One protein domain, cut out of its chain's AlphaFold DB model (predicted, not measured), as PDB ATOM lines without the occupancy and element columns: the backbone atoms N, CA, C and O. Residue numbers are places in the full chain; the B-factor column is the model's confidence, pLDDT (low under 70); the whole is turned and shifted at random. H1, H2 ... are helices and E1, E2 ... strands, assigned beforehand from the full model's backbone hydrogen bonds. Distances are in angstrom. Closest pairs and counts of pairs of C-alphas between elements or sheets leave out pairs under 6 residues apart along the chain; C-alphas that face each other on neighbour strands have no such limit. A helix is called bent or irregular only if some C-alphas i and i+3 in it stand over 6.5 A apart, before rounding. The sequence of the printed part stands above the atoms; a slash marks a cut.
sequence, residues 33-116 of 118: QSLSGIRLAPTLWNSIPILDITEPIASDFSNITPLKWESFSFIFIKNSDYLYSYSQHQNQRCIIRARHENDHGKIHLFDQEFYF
ATOM      1  N   GLN A  33      85.135 105.874 140.649       91.31
ATOM      2  CA  GLN A  33      83.906 106.642 140.418       91.31
ATOM      3  C   GLN A  33      83.593 107.599 141.571       91.31
ATOM      4  O   GLN A  33      83.331 108.778 141.341       91.31
ATOM      5  N   SER A  34      83.667 107.110 142.808       90.06
ATOM      6  CA  SER A  34      83.412 107.931 143.994       90.06
ATOM      7  C   SER A  34      84.452 109.052 144.115       90.06
ATOM      8  O   SER A  34      84.105 110.194 144.420       90.06
ATOM      9  N   LEU A  35      85.714 108.758 143.795       87.94
ATOM     10  CA  LEU A  35      86.818 109.717 143.826       87.94
ATOM     11  C   LEU A  35      86.647 110.817 142.776       87.94
ATOM     12  O   LEU A  35      86.819 111.995 143.085       87.94
ATOM     13  N   SER A  36      86.255 110.443 141.555       87.31
ATOM     14  CA  SER A  36      85.895 111.397 140.502       87.31
ATOM     15  C   SER A  36      84.777 112.329 140.960       87.31
ATOM     16  O   SER A  36      84.831 113.524 140.679       87.31
ATOM     17  N   GLY A  37      83.815 111.810 141.728       85.62
ATOM     18  CA  GLY A  37      82.814 112.639 142.384       85.62
ATOM     19  C   GLY A  37      83.452 113.682 143.304       85.62
ATOM     20  O   GLY A  37      83.258 114.874 143.095       85.62
ATOM     21  N   ILE A  38      84.252 113.275 144.292       85.56
ATOM     22  CA  ILE A  38      84.900 114.224 145.220       85.56
ATOM     23  C   ILE A  38      85.668 115.319 144.464       85.56
ATOM     24  O   ILE A  38      85.555 116.494 144.800       85.56
ATOM     25  N   ARG A  39      86.374 114.952 143.390       83.62
ATOM     26  CA  ARG A  39      87.093 115.901 142.529       83.62
ATOM     27  C   ARG A  39      86.180 116.919 141.836       83.62
ATOM     28  O   ARG A  39      86.588 118.057 141.635       83.62
ATOM     29  N   LEU A  40      84.974 116.519 141.440       82.75
ATOM     30  CA  LEU A  40      83.997 117.379 140.761       82.75
ATOM     31  C   LEU A  40      83.114 118.169 141.733       82.75
ATOM     32  O   LEU A  40      82.405 119.084 141.326       82.75
ATOM     33  N   ALA A  41      83.142 117.854 143.023       82.81
ATOM     34  CA  ALA A  41      82.277 118.506 143.989       82.81
ATOM     35  C   ALA A  41      82.450 120.031 144.109       82.81
ATOM     36  O   ALA A  41      81.429 120.694 144.284       82.81
ATOM     37  N   PRO A  42      83.649 120.635 143.956       79.50
ATOM     38  CA  PRO A  42      83.782 122.092 143.961       79.50
ATOM     39  C   PRO A  42      82.975 122.779 142.852       79.50
ATOM     40  O   PRO A  42      82.403 123.844 143.076       79.50
ATOM     41  N   THR A  43      82.872 122.170 141.664       81.44
ATOM     42  CA  THR A  43      82.111 122.746 140.539       81.44
ATOM     43  C   THR A  43      80.603 122.548 140.687       81.44
ATOM     44  O   THR A  43      79.819 123.279 140.086       81.44
ATOM     45  N   LEU A  44      80.191 121.586 141.512       80.00
ATOM     46  CA  LEU A  44      78.800 121.196 141.730       80.00
ATOM     47  C   LEU A  44      78.313 121.532 143.143       80.00
ATOM     48  O   LEU A  44      77.221 121.137 143.529       80.00
ATOM     49  N   TRP A  45      79.094 122.277 143.928       79.56
ATOM     50  CA  TRP A  45      78.890 122.390 145.372       79.56
ATOM     51  C   TRP A  45      77.467 122.808 145.758       79.56
ATOM     52  O   TRP A  45      76.868 122.248 146.679       79.56
ATOM     53  N   ASN A  46      76.904 123.769 145.027       80.88
ATOM     54  CA  ASN A  46      75.579 124.327 145.294       80.88
ATOM     55  C   ASN A  46      74.422 123.401 144.891       80.88
ATOM     56  O   ASN A  46      73.309 123.604 145.362       80.88
ATOM     57  N   SER A  47      74.661 122.399 144.041       83.19
ATOM     58  CA  SER A  47      73.645 121.423 143.627       83.19
ATOM     59  C   SER A  47      73.664 120.138 144.459       83.19
ATOM     60  O   SER A  47      72.776 119.300 144.301       83.19
ATOM     61  N   ILE A  48      74.643 119.977 145.357       85.88
ATOM     62  CA  ILE A  48      74.760 118.795 146.214       85.88
ATOM     63  C   ILE A  48      73.726 118.865 147.352       85.88
ATOM     64  O   ILE A  48      73.745 119.837 148.118       85.88
ATOM     65  N   PRO A  49      72.864 117.839 147.509       85.94
ATOM     66  CA  PRO A  49      71.891 117.771 148.594       85.94
ATOM     67  C   PRO A  49      72.560 117.831 149.968       85.94
ATOM     68  O   PRO A  49      73.519 117.101 150.229       85.94
ATOM     69  N   ILE A  50      72.021 118.675 150.849       88.00
ATOM     70  CA  ILE A  50      72.415 118.720 152.259       88.00
ATOM     71  C   ILE A  50      71.526 117.750 153.031       88.00
ATOM     72  O   ILE A  50      70.302 117.859 152.964       88.00
ATOM     73  N   LEU A  51      72.138 116.824 153.763       85.81
ATOM     74  CA  LEU A  51      71.458 115.890 154.653       85.81
ATOM     75  C   LEU A  51      72.056 115.995 156.056       85.81
ATOM     76  O   LEU A  51      73.275 116.071 156.216       85.81
ATOM     77  N   ASP A  52      71.194 115.962 157.069       84.44
ATOM     78  CA  ASP A  52      71.596 115.921 158.476       84.44
ATOM     79  C   ASP A  52      71.966 114.482 158.871       84.44
ATOM     80  O   ASP A  52      71.185 113.746 159.472       84.44
ATOM     81  N   ILE A  53      73.130 114.030 158.394       81.75
ATOM     82  CA  ILE A  53      73.646 112.669 158.589       81.75
ATOM     83  C   ILE A  53      75.119 112.755 158.986       81.75
ATOM     84  O   ILE A  53      75.914 113.424 158.327       81.75
ATOM     85  N   THR A  54      75.503 112.047 160.048       79.69
ATOM     86  CA  THR A  54      76.882 111.994 160.567       79.69
ATOM     87  C   THR A  54      77.768 111.012 159.797       79.69
ATOM     88  O   THR A  54      78.867 111.370 159.374       79.69
ATOM     89  N   GLU A  55      77.289 109.792 159.550       82.56
ATOM     90  CA  GLU A  55      77.969 108.792 158.718       82.56
ATOM     91  C   GLU A  55      76.961 108.080 157.812       82.56
ATOM     92  O   GLU A  55      76.163 107.275 158.294       82.56
ATOM     93  N   PRO A  56      76.966 108.377 156.504       85.75
ATOM     94  CA  PRO A  56      75.990 107.813 155.599       85.75
ATOM     95  C   PRO A  56      76.310 106.364 155.253       85.75
ATOM     96  O   PRO A  56      77.463 105.966 155.067       85.75
ATOM     97  N   ILE A  57      75.253 105.585 155.089       86.12
ATOM     98  CA  ILE A  57      75.270 104.206 154.619       86.12
ATOM     99  C   ILE A  57      74.703 104.126 153.199       86.12
ATOM    100  O   ILE A  57      74.076 105.051 152.692       86.12
ATOM    101  N   ALA A  58      74.897 102.990 152.523       84.25
ATOM    102  CA  ALA A  58      74.504 102.836 151.118       84.25
ATOM    103  C   ALA A  58      73.010 103.119 150.839       84.25
ATOM    104  O   ALA A  58      72.670 103.556 149.742       84.25
ATOM    105  N   SER A  59      72.116 102.876 151.805       88.94
ATOM    106  CA  SER A  59      70.683 103.163 151.653       88.94
ATOM    107  C   SER A  59      70.374 104.654 151.570       88.94
ATOM    108  O   SER A  59      69.410 105.017 150.898       88.94
ATOM    109  N   ASP A  60      71.197 105.515 152.166       87.50
ATOM    110  CA  ASP A  60      70.966 106.966 152.189       87.50
ATOM    111  C   ASP A  60      71.103 107.584 150.790       87.50
ATOM    112  O   ASP A  60      70.513 108.617 150.486       87.50
ATOM    113  N   PHE A  61      71.816 106.895 149.897       89.56
ATOM    114  CA  PHE A  61      72.019 107.295 148.508       89.56
ATOM    115  C   PHE A  61      70.967 106.723 147.546       89.56
ATOM    116  O   PHE A  61      70.931 107.108 146.381       89.56
ATOM    117  N   SER A  62      70.112 105.796 147.996       87.31
ATOM    118  CA  SER A  62      69.212 105.027 147.116       87.31
ATOM    119  C   SER A  62      68.159 105.874 146.395       87.31
ATOM    120  O   SER A  62      67.774 105.547 145.274       87.31
ATOM    121  N   ASN A  63      67.738 106.977 147.014       87.56
ATOM    122  CA  ASN A  63      66.702 107.873 146.494       87.56
ATOM    123  C   ASN A  63      67.273 109.100 145.771       87.56
ATOM    124  O   ASN A  63      66.523 110.000 145.396       87.56
ATOM    125  N   ILE A  64      68.593 109.166 145.595       89.88
ATOM    126  CA  ILE A  64      69.269 110.318 145.006       89.88
ATOM    127  C   ILE A  64      69.681 109.962 143.584       89.88
ATOM    128  O   ILE A  64      70.283 108.919 143.330       89.88
ATOM    129  N   THR A  65      69.364 110.842 142.639       89.56
ATOM    130  CA  THR A  65      69.702 110.632 141.233       89.56
ATOM    131  C   THR A  65      71.223 110.618 141.050       89.56
ATOM    132  O   THR A  65      71.882 111.596 141.416       89.56
ATOM    133  N   PRO A  66      71.798 109.561 140.446       90.12
ATOM    134  CA  PRO A  66      73.216 109.539 140.131       90.12
ATOM    135  C   PRO A  66      73.589 110.610 139.117       90.12
ATOM    136  O   PRO A  66      72.955 110.746 138.067       90.12
ATOM    137  N   LEU A  67      74.672 111.318 139.411       89.44
ATOM    138  CA  LEU A  67      75.328 112.193 138.464       89.44
ATOM    139  C   LEU A  67      76.234 111.357 137.563       89.44
ATOM    140  O   LEU A  67      77.009 110.520 138.029       89.44
ATOM    141  N   LYS A  68      76.119 111.592 136.258       89.38
ATOM    142  CA  LYS A  68      76.960 110.956 135.247       89.38
ATOM    143  C   LYS A  68      77.918 111.990 134.683       89.38
ATOM    144  O   LYS A  68      77.479 113.024 134.185       89.38
ATOM    145  N   TRP A  69      79.208 111.691 134.750       82.56
ATOM    146  CA  TRP A  69      80.259 112.481 134.126       82.56
ATOM    147  C   TRP A  69      81.165 111.544 133.341       82.56
ATOM    148  O   TRP A  69      81.809 110.667 133.921       82.56
ATOM    149  N   GLU A  70      81.199 111.714 132.021       85.94
ATOM    150  CA  GLU A  70      81.891 110.801 131.107       85.94
ATOM    151  C   GLU A  70      81.473 109.334 131.352       85.94
ATOM    152  O   GLU A  70      80.303 108.987 131.199       85.94
ATOM    153  N   SER A  71      82.422 108.475 131.742       85.19
ATOM    154  CA  SER A  71      82.199 107.053 132.036       85.19
ATOM    155  C   SER A  71      81.938 106.767 133.521       85.19
ATOM    156  O   SER A  71      81.821 105.603 133.906       85.19
ATOM    157  N   PHE A  72      81.867 107.796 134.370       86.62
ATOM    158  CA  PHE A  72      81.691 107.652 135.812       86.62
ATOM    159  C   PHE A  72      80.258 107.985 136.242       86.62
ATOM    160  O   PHE A  72      79.651 108.934 135.748       86.62
ATOM    161  N   SER A  73      79.728 107.207 137.189       90.75
ATOM    162  CA  SER A  73      78.431 107.439 137.822       90.75
ATOM    163  C   SER A  73      78.605 107.474 139.337       90.75
ATOM    164  O   SER A  73      79.044 106.493 139.935       90.75
ATOM    165  N   PHE A  74      78.239 108.581 139.970       91.19
ATOM    166  CA  PHE A  74      78.362 108.756 141.419       91.19
ATOM    167  C   PHE A  74      77.214 109.602 141.972       91.19
ATOM    168  O   PHE A  74      76.506 110.286 141.237       91.19
ATOM    169  N   ILE A  75      77.001 109.520 143.277       92.75
ATOM    170  CA  ILE A  75      75.938 110.206 144.008       92.75
ATOM    171  C   ILE A  75      76.589 111.075 145.078       92.75
ATOM    172  O   ILE A  75      77.499 110.608 145.762       92.75
ATOM    173  N   PHE A  76      76.106 112.304 145.244       89.44
ATOM    174  CA  PHE A  76      76.586 113.206 146.285       89.44
ATOM    175  C   PHE A  76      75.567 113.436 147.378       89.44
ATOM    176  O   PHE A  76      74.384 113.630 147.102       89.44
ATOM    177  N   ILE A  77      76.086 113.544 148.593       90.31
ATOM    178  CA  ILE A  77      75.423 114.186 149.723       90.31
ATOM    179  C   ILE A  77      76.465 114.971 150.504       90.31
ATOM    180  O   ILE A  77      77.657 114.653 150.458       90.31
ATOM    181  N   LYS A  78      76.033 115.980 151.247       88.25
ATOM    182  CA  LYS A  78      76.903 116.703 152.172       88.25
ATOM    183  C   LYS A  78      76.188 116.994 153.482       88.25
ATOM    184  O   LYS A  78      74.965 117.085 153.506       88.25
ATOM    185  N   ASN A  79      76.957 117.161 154.545       88.31
ATOM    186  CA  ASN A  79      76.506 117.760 155.798       88.31
ATOM    187  C   ASN A  79      77.282 119.074 156.031       88.31
ATOM    188  O   ASN A  79      77.860 119.624 155.091       88.31
ATOM    189  N   SER A  80      77.261 119.598 157.257       83.81
ATOM    190  CA  SER A  80      77.982 120.819 157.644       83.81
ATOM    191  C   SER A  80      79.499 120.726 157.478       83.81
ATOM    192  O   SER A  80      80.138 121.739 157.223       83.81
ATOM    193  N   ASP A  81      80.073 119.532 157.620       82.38
ATOM    194  CA  ASP A  81      81.518 119.345 157.781       82.38
ATOM    195  C   ASP A  81      82.146 118.539 156.637       82.38
ATOM    196  O   ASP A  81      83.330 118.678 156.322       82.38
ATOM    197  N   TYR A  82      81.356 117.680 156.002       84.75
ATOM    198  CA  TYR A  82      81.800 116.641 155.095       84.75
ATOM    199  C   TYR A  82      80.927 116.549 153.851       84.75
ATOM    200  O   TYR A  82      79.702 116.668 153.865       84.75
ATOM    201  N   LEU A  83      81.606 116.233 152.765       87.38
ATOM    202  CA  LEU A  83      81.060 115.768 151.514       87.38
ATOM    203  C   LEU A  83      81.246 114.256 151.427       87.38
ATOM    204  O   LEU A  83      82.325 113.735 151.716       87.38
ATOM    205  N   TYR A  84      80.224 113.572 150.927       88.81
ATOM    206  CA  TYR A  84      80.274 112.149 150.648       88.81
ATOM    207  C   TYR A  84      79.946 111.888 149.184       88.81
ATOM    208  O   TYR A  84      78.987 112.429 148.630       88.81
ATOM    209  N   SER A  85      80.748 111.028 148.571       91.25
ATOM    210  CA  SER A  85      80.541 110.535 147.217       91.25
ATOM    211  C   SER A  85      80.359 109.029 147.260       91.25
ATOM    212  O   SER A  85      81.198 108.318 147.816       91.25
ATOM    213  N   TYR A  86      79.268 108.548 146.683       92.69
ATOM    214  CA  TYR A  86      78.928 107.134 146.618       92.69
ATOM    215  C   TYR A  86      78.904 106.640 145.183       92.69
ATOM    216  O   TYR A  86      78.384 107.307 144.289       92.69
ATOM    217  N   SER A  87      79.363 105.414 144.969       92.50
ATOM    218  CA  SER A  87      79.060 104.691 143.739       92.50
ATOM    219  C   SER A  87      79.035 103.182 143.949       92.50
ATOM    220  O   SER A  87      79.508 102.640 144.955       92.50
ATOM    221  N   GLN A  88      78.462 102.495 142.962       89.81
ATOM    222  CA  GLN A  88      78.353 101.047 142.942       89.81
ATOM    223  C   GLN A  88      78.754 100.509 141.569       89.81
ATOM    224  O   GLN A  88      78.251 100.962 140.541       89.81
ATOM    225  N   HIS A  89      79.618  99.496 141.551       87.69
ATOM    226  CA  HIS A  89      80.005  98.780 140.340       87.69
ATOM    227  C   HIS A  89      79.989  97.274 140.594       87.69
ATOM    228  O   HIS A  89      80.639  96.803 141.522       87.69
ATOM    229  N   GLN A  90      79.227  96.520 139.792       85.00
ATOM    230  CA  GLN A  90      79.158  95.048 139.852       85.00
ATOM    231  C   GLN A  90      79.043  94.502 141.294       85.00
ATOM    232  O   GLN A  90      79.803  93.642 141.732       85.00
ATOM    233  N   ASN A  91      78.072  95.038 142.046       81.75
ATOM    234  CA  ASN A  91      77.761  94.692 143.441       81.75
ATOM    235  C   ASN A  91      78.810  95.102 144.498       81.75
ATOM    236  O   ASN A  91      78.625  94.820 145.679       81.75
ATOM    237  N   GLN A  92      79.877  95.800 144.108       85.75
ATOM    238  CA  GLN A  92      80.793  96.467 145.033       85.75
ATOM    239  C   GLN A  92      80.384  97.922 145.215       85.75
ATOM    240  O   GLN A  92      80.039  98.603 144.249       85.75
ATOM    241  N   ARG A  93      80.412  98.386 146.461       87.69
ATOM    242  CA  ARG A  93      79.992  99.729 146.862       87.69
ATOM    243  C   ARG A  93      81.178 100.468 147.450       87.69
ATOM    244  O   ARG A  93      81.996  99.862 148.139       87.69
ATOM    245  N   CYS A  94      81.245 101.767 147.208       88.56
ATOM    246  CA  CYS A  94      82.243 102.627 147.821       88.56
ATOM    247  C   CYS A  94      81.592 103.946 148.235       88.56
ATOM    248  O   CYS A  94      80.795 104.501 147.479       88.56
ATOM    249  N   ILE A  95      81.923 104.409 149.441       88.62
ATOM    250  CA  ILE A  95      81.594 105.742 149.944       88.62
ATOM    251  C   ILE A  95      82.925 106.397 150.288       88.62
ATOM    252  O   ILE A  95      83.692 105.858 151.085       88.62
ATOM    253  N   ILE A  96      83.205 107.545 149.682       88.62
ATOM    254  CA  ILE A  96      84.373 108.366 150.000       88.62
ATOM    255  C   ILE A  96      83.895 109.621 150.713       88.62
ATOM    256  O   ILE A  96      82.919 110.237 150.290       88.62
ATOM    257  N   ARG A  97      84.602 109.993 151.779       86.62
ATOM    258  CA  ARG A  97      84.370 111.197 152.578       86.62
ATOM    259  C   ARG A  97      85.491 112.206 152.331       86.62
ATOM    260  O   ARG A  97      86.655 111.817 152.338       86.62
ATOM    261  N   ALA A  98      85.150 113.483 152.184       82.31
ATOM    262  CA  ALA A  98      86.092 114.603 152.152       82.31
ATOM    263  C   ALA A  98      85.563 115.767 153.001       82.31
ATOM    264  O   ALA A  98      84.352 115.960 153.071       82.31
ATOM    265  N   ARG A  99      86.430 116.535 153.669       80.00
ATOM    266  CA  ARG A  99      86.016 117.692 154.482       80.00
ATOM    267  C   ARG A  99      85.749 118.928 153.613       80.00
ATOM    268  O   ARG A  99      86.490 119.183 152.668       80.00
ATOM    269  N   HIS A 100      84.712 119.698 153.962       64.50
ATOM    270  CA  HIS A 100      84.172 120.823 153.179       64.50
ATOM    271  C   HIS A 100      85.169 121.974 152.944       64.50
ATOM    272  O   HIS A 100      85.109 122.595 151.889       64.50
ATOM    273  N   GLU A 101      86.137 122.225 153.832       56.12
ATOM    274  CA  GLU A 101      86.954 123.452 153.726       56.12
ATOM    275  C   GLU A 101      88.479 123.294 153.819       56.12
ATOM    276  O   GLU A 101      89.166 124.303 153.749       56.12
ATOM    277  N   ASN A 102      89.055 122.092 153.952       48.47
ATOM    278  CA  ASN A 102      90.516 121.992 154.170       48.47
ATOM    279  C   ASN A 102      91.213 120.703 153.708       48.47
ATOM    280  O   ASN A 102      92.420 120.574 153.903       48.47
ATOM    281  N   ASP A 103      90.512 119.750 153.095       48.09
ATOM    282  CA  ASP A 103      91.165 118.506 152.689       48.09
ATOM    283  C   ASP A 103      91.581 118.563 151.218       48.09
ATOM    284  O   ASP A 103      90.791 118.302 150.309       48.09
ATOM    285  N   HIS A 104      92.877 118.793 150.994       47.00
ATOM    286  CA  HIS A 104      93.586 118.145 149.892       47.00
ATOM    287  C   HIS A 104      93.469 116.626 150.120       47.00
ATOM    288  O   HIS A 104      94.279 116.027 150.825       47.00
ATOM    289  N   GLY A 105      92.353 116.061 149.644       44.66
ATOM    290  CA  GLY A 105      91.800 114.734 149.921       44.66
ATOM    291  C   GLY A 105      92.742 113.722 150.567       44.66
ATOM    292  O   GLY A 105      93.491 113.035 149.874       44.66
ATOM    293  N   LYS A 106      92.635 113.560 151.892       40.59
ATOM    294  CA  LYS A 106      93.239 112.428 152.594       40.59
ATOM    295  C   LYS A 106      92.277 111.245 152.528       40.59
ATOM    296  O   LYS A 106      91.223 111.258 153.162       40.59
ATOM    297  N   ILE A 107      92.628 110.228 151.745       46.19
ATOM    298  CA  ILE A 107      91.814 109.017 151.597       46.19
ATOM    299  C   ILE A 107      92.621 107.818 152.083       46.19
ATOM    300  O   ILE A 107      93.729 107.562 151.610       46.19
ATOM    301  N   HIS A 108      92.056 107.093 153.047       35.59
ATOM    302  CA  HIS A 108      92.647 105.879 153.595       35.59
ATOM    303  C   HIS A 108      92.228 104.674 152.748       35.59
ATOM    304  O   HIS A 108      91.045 104.350 152.646       35.59
ATOM    305  N   LEU A 109      93.209 103.997 152.154       39.62
ATOM    306  CA  LEU A 109      93.037 102.740 151.429       39.62
ATOM    307  C   LEU A 109      93.926 101.688 152.084       39.62
ATOM    308  O   LEU A 109      95.137 101.784 151.954       39.62
ATOM    309  N   PHE A 110      93.348 100.667 152.726       35.53
ATOM    310  CA  PHE A 110      94.085  99.464 153.154       35.53
ATOM    311  C   PHE A 110      95.425  99.768 153.865       35.53
ATOM    312  O   PHE A 110      96.473  99.293 153.433       35.53
ATOM    313  N   ASP A 111      95.395 100.609 154.903       32.88
ATOM    314  CA  ASP A 111      96.579 101.072 155.655       32.88
ATOM    315  C   ASP A 111      97.615 101.890 154.853       32.88
ATOM    316  O   ASP A 111      98.731 102.119 155.315       32.88
ATOM    317  N   GLN A 112      97.251 102.390 153.670       26.16
ATOM    318  CA  GLN A 112      98.074 103.283 152.854       26.16
ATOM    319  C   GLN A 112      97.375 104.632 152.643       26.16
ATOM    320  O   GLN A 112      96.202 104.718 152.268       26.16
ATOM    321  N   GLU A 113      98.121 105.701 152.926       30.81
ATOM    322  CA  GLU A 113      97.697 107.083 152.719       30.81
ATOM    323  C   GLU A 113      98.054 107.516 151.294       30.81
ATOM    324  O   GLU A 113      99.225 107.497 150.909       30.81
ATOM    325  N   PHE A 114      97.052 107.926 150.513       36.97
ATOM    326  CA  PHE A 114      97.268 108.527 149.199       36.97
ATOM    327  C   PHE A 114      96.963 110.022 149.264       36.97
ATOM    328  O   PHE A 114      95.898 110.423 149.733       36.97
ATOM    329  N   TYR A 115      97.905 110.829 148.778       30.47
ATOM    330  CA  TYR A 115      97.774 112.278 148.671       30.47
ATOM    331  C   TYR A 115      97.349 112.633 147.248       30.47
ATOM    332  O   TYR A 115      98.048 112.300 146.288       30.47
ATOM    333  N   PHE A 116      96.224 113.329 147.111       37.47
ATOM    334  CA  PHE A 116      95.842 113.975 145.861       37.47
ATOM    335  C   PHE A 116      95.802 115.483 146.095       37.47
ATOM    336  O   PHE A 116      95.032 115.970 146.920       37.47
TER     337      PHE A 116
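This is residues 33 to 116 of the 118 residues of an uncharacterized protein of Candidatus Marinamargulisbacteria bacterium SCGC AG-343-D04 (UniProt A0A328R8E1). A twisted sheet of four antiparallel strands, E1 to E4, curls round one helix, H1, which packs on one of its faces. A small hairpin, E5 and E6, lies to the side beyond the edge strand E4, and the short helix H2 only grazes the sheet. The printed part has 84 residues, with two named helices and six named strands in the order H1 H2 E1 E2 E3 E4 E5 E6; the class is mixed, helices and strands. The larger sheet has the order E1 - E2 - E3 - E4, and the smaller one, E5 - E6, is antiparallel too. The whole is compact, with a radius of gyration of the C-alphas of 12.1 A, and spans 31 by 31 by 25 A.

H1, residues 33 to 47, is on one face of the sheet of E1, residues 67 to 69, E2, residues 72 to 78, E3, residues 82 to 89, and E4, residues 92 to 99: two layers, a helix on one face of a sheet. The closest C-alphas of H1 and E3 are those of Ser 34 and Ser 85, 5.0 A apart; those of H1 and E2 are Gln 33 and Phe 72, 5.2 A apart. H1 and E1 are near each other, with 7 pairs of C-alphas within 10 A. In H1, 7 of 11 O i to N i+4 pairs are within hydrogen-bond range; H2, residues 58 to 61, is too short for such a pair. H2 only grazes the sheet; its closest C-alpha to E2 is that of Phe 61, 6.6 A from that of Ile 75. The four strands form a meander, each the antiparallel neighbour of the one before. Hairpin E1 and E2 has N 67 and O 74 at 2.8 A, hairpin E2 and E3 has N 75 and O 86 at 2.8 A, and hairpin E3 and E4 has N 83 and O 98 at 2.8 A. The pairing is staggered: E2 pairs with E1 over residues 72 to 74 and with E3 over residues 75 to 78. E5, residues 106 to 109, and E6, residues 112 to 115, form a hairpin with N 112 and O 109 at 2.8 A. The closest C-alphas of E4 and E5 are those of Ala 98 and Lys 106, 7.5 A apart, while E4 and E6 are apart.

H1 begins at C-alpha 33, (83.906, 106.642, 140.418), and is 18.3 A long; it is irregular, with C-alphas 43 and 46 at 8.2 A. H2 is 5.7 A long and E1 6.6 A. E2 measures 19.3 A, E3 23.2 A and E4 23.8 A, the last ending at C-alpha 99, (86.016, 117.692, 154.482). E5 is 9.8 A long, and E6, 9.9 A, ends at C-alpha 115, (97.774, 112.278, 148.671).

The two C-alphas farthest apart, those of Asn 46 and Asp 111, are 33.0 A apart. The printed part has no cut, and no link is long. Mean pLDDT of the printed part is 77.3; residues 100 to 116, with E5 and E6, are under 70.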